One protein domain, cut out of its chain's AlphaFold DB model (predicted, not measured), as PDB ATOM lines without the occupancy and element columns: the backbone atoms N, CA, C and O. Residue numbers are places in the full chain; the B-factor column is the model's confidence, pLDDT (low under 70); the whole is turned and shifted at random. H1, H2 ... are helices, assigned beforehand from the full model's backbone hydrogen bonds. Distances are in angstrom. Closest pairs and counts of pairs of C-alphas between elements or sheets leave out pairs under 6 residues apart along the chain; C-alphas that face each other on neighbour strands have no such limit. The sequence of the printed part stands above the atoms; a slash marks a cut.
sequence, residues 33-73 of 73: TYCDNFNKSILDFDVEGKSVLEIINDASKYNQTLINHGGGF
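Overview. This is residues 33 to 73 of the 73 residues of the protein "Protein containing Manganese/iron superoxide dismutase, N-terminal domain" of sediment metagenome (UniProt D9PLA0). Three helices make a small compact cluster, with H3 packed between H1 on one side and H2 on another, and a loop from the end of H1 reaching over to H2. The printed part has 41 residues, with three named helices in the order H1, H2, H3, no named strand, and the class all helix. It is compact, with a radius of gyration of the C-alphas of 8.7 A, and spans 22 by 16 by 15 A.

Along the chain. H1, residues 33 to 44, begins at C-alpha 33 (-13.252, -8.965, 46.425) and is 17.8 A long. H2, residues 52 to 57, is 8.6 A long. H3, residues 64 to 71, is 10.2 A long and ends at C-alpha 71 (-11.782, -15.953, 36.799).

Arrangement. H1 and H3 touch, at a steep tilt of 52 degrees, opposite ways; their closest C-alphas, of Tyr 34 and His 69, are 4.6 A apart. H2 and H3 touch, at a steep tilt of 58 degrees, opposite ways; their closest C-alphas, of Val 52 and Gly 70, are 6.2 A apart. H1 and H2 are apart. Each O i to N i+4 pair is within hydrogen-bond range in H2 and H3, and 6 of 8 in H1.

Size, cuts and confidence. The farthest C-alphas, of Thr 33 and Ser 60, are 22.6 A apart. The printed part has no cut, both links are short, and no printed residue is under 70 in pLDDT.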
ATOM      1  N   THR A  33     -12.965  -7.735  45.667       98.44
ATOM      2  CA  THR A  33     -13.252  -8.965  46.425       98.44
ATOM      3  C   THR A  33     -12.697 -10.199  45.716       98.44
ATOM      4  O   THR A  33     -12.136 -11.073  46.378       98.44
ATOM      5  N   TYR A  34     -12.800 -10.264  44.383       98.38
ATOM      6  CA  TYR A  34     -12.151 -11.317  43.599       98.38
ATOM      7  C   TYR A  34     -10.632 -11.281  43.779       98.38
ATOM      8  O   TYR A  34     -10.061 -12.293  44.172       98.38
ATOM      9  N   CYS A  35      -9.994 -10.117  43.626       98.12
ATOM     10  CA  CYS A  35      -8.551  -9.962  43.825       98.12
ATOM     11  C   CYS A  35      -8.094 -10.385  45.236       98.12
ATOM     12  O   CYS A  35      -7.128 -11.137  45.378       98.12
ATOM     13  N   ASP A  36      -8.779  -9.920  46.284       98.12
ATOM     14  CA  ASP A  36      -8.424 -10.203  47.678       98.12
ATOM     15  C   ASP A  36      -8.547 -11.703  47.989       98.12
ATOM     16  O   ASP A  36      -7.656 -12.292  48.600       98.12
ATOM     17  N   ASN A  37      -9.644 -12.341  47.570       98.06
ATOM     18  CA  ASN A  37      -9.869 -13.759  47.845       98.06
ATOM     19  C   ASN A  37      -9.063 -14.674  46.919       98.06
ATOM     20  O   ASN A  37      -8.683 -15.768  47.341       98.06
ATOM     21  N   PHE A  38      -8.736 -14.228  45.705       97.62
ATOM     22  CA  PHE A  38      -7.795 -14.928  44.841       97.62
ATOM     23  C   PHE A  38      -6.414 -14.957  45.493       97.62
ATOM     24  O   PHE A  38      -5.853 -16.032  45.677       97.62
ATOM     25  N   ASN A  39      -5.925 -13.809  45.979       97.38
ATOM     26  CA  ASN A  39      -4.662 -13.723  46.717       97.38
ATOM     27  C   ASN A  39      -4.623 -14.591  47.979       97.38
ATOM     28  O   ASN A  39      -3.560 -15.099  48.313       97.38
ATOM     29  N   LYS A  40      -5.751 -14.772  48.678       97.31
ATOM     30  CA  LYS A  40      -5.830 -15.722  49.800       97.31
ATOM     31  C   LYS A  40      -5.747 -17.169  49.319       97.31
ATOM     32  O   LYS A  40      -5.017 -17.953  49.906       97.31
ATOM     33  N   SER A  41      -6.470 -17.506  48.251       96.00
ATOM     34  CA  SER A  41      -6.586 -18.884  47.758       96.00
ATOM     35  C   SER A  41      -5.287 -19.404  47.148       96.00
ATOM     36  O   SER A  41      -4.978 -20.578  47.295       96.00
ATOM     37  N   ILE A  42      -4.510 -18.552  46.470       95.94
ATOM     38  CA  ILE A  42      -3.244 -18.973  45.849       95.94
ATOM     39  C   ILE A  42      -2.176 -19.383  46.868       95.94
ATOM     40  O   ILE A  42      -1.222 -20.040  46.478       95.94
ATOM     41  N   LEU A  43      -2.319 -19.018  48.149       95.31
ATOM     42  CA  LEU A  43      -1.371 -19.414  49.199       95.31
ATOM     43  C   LEU A  43      -1.415 -20.920  49.488       95.31
ATOM     44  O   LEU A  43      -0.445 -21.465  50.004       95.31
ATOM     45  N   ASP A  44      -2.513 -21.586  49.128       95.38
ATOM     46  CA  ASP A  44      -2.694 -23.026  49.314       95.38
ATOM     47  C   ASP A  44      -2.113 -23.854  48.147       95.38
ATOM     48  O   ASP A  44      -2.194 -25.084  48.160       95.38
ATOM     49  N   PHE A  45      -1.550 -23.206  47.117       94.00
ATOM     50  CA  PHE A  45      -1.095 -23.860  45.889       94.00
ATOM     51  C   PHE A  45       0.273 -23.358  45.418       94.00
ATOM     52  O   PHE A  45       0.620 -22.190  45.562       94.00
ATOM     53  N   ASP A  46       1.019 -24.232  44.744       93.38
ATOM     54  CA  ASP A  46       2.284 -23.881  44.093       93.38
ATOM     55  C   ASP A  46       2.032 -23.211  42.727       93.38
ATOM     56  O   ASP A  46       2.047 -23.834  41.659       93.38
ATOM     57  N   VAL A  47       1.664 -21.930  42.778       93.94
ATOM     58  CA  VAL A  47       1.362 -21.094  41.599       93.94
ATOM     59  C   VAL A  47       2.184 -19.810  41.564       93.94
ATOM     60  O   VAL A  47       1.852 -18.870  40.838       93.94
ATOM     61  N   GLU A  48       3.259 -19.748  42.348       90.56
ATOM     62  CA  GLU A  48       4.159 -18.602  42.345       90.56
ATOM     63  C   GLU A  48       4.755 -18.382  40.946       90.56
ATOM     64  O   GLU A  48       5.052 -19.318  40.207       90.56
ATOM     65  N   GLY A  49       4.853 -17.117  40.535       91.69
ATOM     66  CA  GLY A  49       5.320 -16.740  39.198       91.69
ATOM     67  C   GLY A  49       4.314 -16.962  38.062       91.69
ATOM     68  O   GLY A  49       4.516 -16.396  36.990       91.69
ATOM     69  N   LYS A  50       3.215 -17.699  38.279       95.75
ATOM     70  CA  LYS A  50       2.168 -17.870  37.265       95.75
ATOM     71  C   LYS A  50       1.279 -16.633  37.156       95.75
ATOM     72  O   LYS A  50       0.904 -16.000  38.145       95.75
ATOM     73  N   SER A  51       0.885 -16.319  35.931       96.62
ATOM     74  CA  SER A  51      -0.191 -15.379  35.635       96.62
ATOM     75  C   SER A  51      -1.563 -15.976  35.969       96.62
ATOM     76  O   SER A  51      -1.738 -17.194  36.033       96.62
ATOM     77  N   VAL A  52      -2.575 -15.115  36.129       96.31
ATOM     78  CA  VAL A  52      -3.962 -15.568  36.327       96.31
ATOM     79  C   VAL A  52      -4.431 -16.440  35.159       96.31
ATOM     80  O   VAL A  52      -5.045 -17.475  35.382       96.31
ATOM     81  N   LEU A  53      -4.067 -16.093  33.921       96.44
ATOM     82  CA  LEU A  53      -4.474 -16.847  32.736       96.44
ATOM     83  C   LEU A  53      -3.882 -18.264  32.724       96.44
ATOM     84  O   LEU A  53      -4.589 -19.212  32.398       96.44
ATOM     85  N   GLU A  54      -2.617 -18.429  33.116       97.31
ATOM     86  CA  GLU A  54      -1.996 -19.754  33.243       97.31
ATOM     87  C   GLU A  54      -2.686 -20.604  34.313       97.31
ATOM     88  O   GLU A  54      -2.942 -21.784  34.088       97.31
ATOM     89  N   ILE A  55      -3.037 -20.001  35.454       96.56
ATOM     90  CA  ILE A  55      -3.763 -20.681  36.534       96.56
ATOM     91  C   ILE A  55      -5.156 -21.130  36.062       96.56
ATOM     92  O   ILE A  55      -5.554 -22.267  36.312       96.56
ATOM     93  N   ILE A  56      -5.889 -20.265  35.352       96.44
ATOM     94  CA  ILE A  56      -7.241 -20.566  34.859       96.44
ATOM     95  C   ILE A  56      -7.227 -21.581  33.707       96.44
ATOM     96  O   ILE A  56      -8.117 -22.424  33.633       96.44
ATOM     97  N   ASN A  57      -6.208 -21.577  32.845       97.00
ATOM     98  CA  ASN A  57      -6.062 -22.608  31.811       97.00
ATOM     99  C   ASN A  57      -5.835 -24.008  32.407       97.00
ATOM    100  O   ASN A  57      -6.240 -25.008  31.818       97.00
ATOM    101  N   ASP A  58      -5.244 -24.073  33.598       96.00
ATOM    102  CA  ASP A  58      -5.026 -25.290  34.377       96.00
ATOM    103  C   ASP A  58      -6.162 -25.562  35.391       96.00
ATOM    104  O   ASP A  58      -5.954 -26.272  36.378       96.00
ATOM    105  N   ALA A  59      -7.372 -25.026  35.173       95.31
ATOM    106  CA  ALA A  59      -8.442 -24.998  36.178       95.31
ATOM    107  C   ALA A  59      -8.776 -26.348  36.829       95.31
ATOM    108  O   ALA A  59      -9.114 -26.393  38.009       95.31
ATOM    109  N   SER A  60      -8.644 -27.453  36.090       96.19
ATOM    110  CA  SER A  60      -8.902 -28.805  36.598       96.19
ATOM    111  C   SER A  60      -7.963 -29.244  37.730       96.19
ATOM    112  O   SER A  60      -8.268 -30.211  38.424       96.19
ATOM    113  N   LYS A  61      -6.834 -28.551  37.930       95.44
ATOM    114  CA  LYS A  61      -5.849 -28.828  38.987       95.44
ATOM    115  C   LYS A  61      -6.159 -28.120  40.307       95.44
ATOM    116  O   LYS A  61      -5.530 -28.435  41.315       95.44
ATOM    117  N   TYR A  62      -7.083 -27.160  40.311       96.00
ATOM    118  CA  TYR A  62      -7.314 -26.267  41.445       96.00
ATOM    119  C   TYR A  62      -8.744 -26.369  41.972       96.00
ATOM    120  O   TYR A  62      -9.655 -26.855  41.303       96.00
ATOM    121  N   ASN A  63      -8.950 -25.913  43.207       96.06
ATOM    122  CA  ASN A  63     -10.283 -25.905  43.798       96.06
ATOM    123  C   ASN A  63     -11.182 -24.825  43.165       96.06
ATOM    124  O   ASN A  63     -10.717 -23.832  42.600       96.06
ATOM    125  N   GLN A  64     -12.495 -24.996  43.319       96.75
ATOM    126  CA  GLN A  64     -13.480 -24.075  42.750       96.75
ATOM    127  C   GLN A  64     -13.323 -22.643  43.283       96.75
ATOM    128  O   GLN A  64     -13.567 -21.691  42.551       96.75
ATOM    129  N   THR A  65     -12.907 -22.472  44.541       96.69
ATOM    130  CA  THR A  65     -12.712 -21.154  45.163       96.69
ATOM    131  C   THR A  65     -11.652 -20.341  44.423       96.69
ATOM    132  O   THR A  65     -11.904 -19.194  44.052       96.69
ATOM    133  N   LEU A  66     -10.498 -20.950  44.146       96.62
ATOM    134  CA  LEU A  66      -9.409 -20.329  43.405       96.62
ATOM    135  C   LEU A  66      -9.837 -20.001  41.972       96.62
ATOM    136  O   LEU A  66      -9.563 -18.898  41.509       96.62
ATOM    137  N   ILE A  67     -10.568 -20.897  41.303       97.75
ATOM    138  CA  ILE A  67     -11.051 -20.667  39.931       97.75
ATOM    139  C   ILE A  67     -12.129 -19.586  39.865       97.75
ATOM    140  O   ILE A  67     -12.080 -18.732  38.986       97.75
ATOM    141  N   ASN A  68     -13.054 -19.545  40.823       97.81
ATOM    142  CA  ASN A  68     -14.087 -18.514  40.884       97.81
ATOM    143  C   ASN A  68     -13.488 -17.126  41.123       97.81
ATOM    144  O   ASN A  68     -13.904 -16.156  40.492       97.81
ATOM    145  N   HIS A  69     -12.520 -17.014  42.036       97.94
ATOM    146  CA  HIS A  69     -11.895 -15.729  42.333       97.94
ATOM    147  C   HIS A  69     -10.850 -15.321  41.295       97.94
ATOM    148  O   HIS A  69     -10.766 -14.140  40.981       97.94
ATOM    149  N   GLY A  70     -10.110 -16.274  40.725       97.06
ATOM    150  CA  GLY A  70      -9.172 -16.016  39.637       97.06
ATOM    151  C   GLY A  70      -9.875 -15.657  38.328       97.06
ATOM    152  O   GLY A  70      -9.437 -14.747  37.647       97.06
ATOM    153  N   GLY A  71     -10.998 -16.300  37.991       96.38
ATOM    154  CA  GLY A  71     -11.782 -15.953  36.799       96.38
ATOM    155  C   GLY A  71     -12.536 -14.625  36.922       96.38
ATOM    156  O   GLY A  71     -12.849 -14.002  35.911       96.38
ATOM    157  N   GLY A  72     -12.832 -14.186  38.149       95.75
ATOM    158  CA  GLY A  72     -13.403 -12.865  38.426       95.75
ATOM    159  C   GLY A  72     -12.370 -11.736  38.549       95.75
ATOM    160  O   GLY A  72     -12.772 -10.578  38.685       95.75
ATOM    161  N   PHE A  73     -11.071 -12.056  38.550       94.50
ATOM    162  CA  PHE A  73      -9.962 -11.104  38.645       94.50
ATOM    163  C   PHE A  73      -9.359 -10.799  37.268       94.50
ATOM    164  O   PHE A  73      -9.206  -9.589  36.977       94.50
TER     165      PHE A  73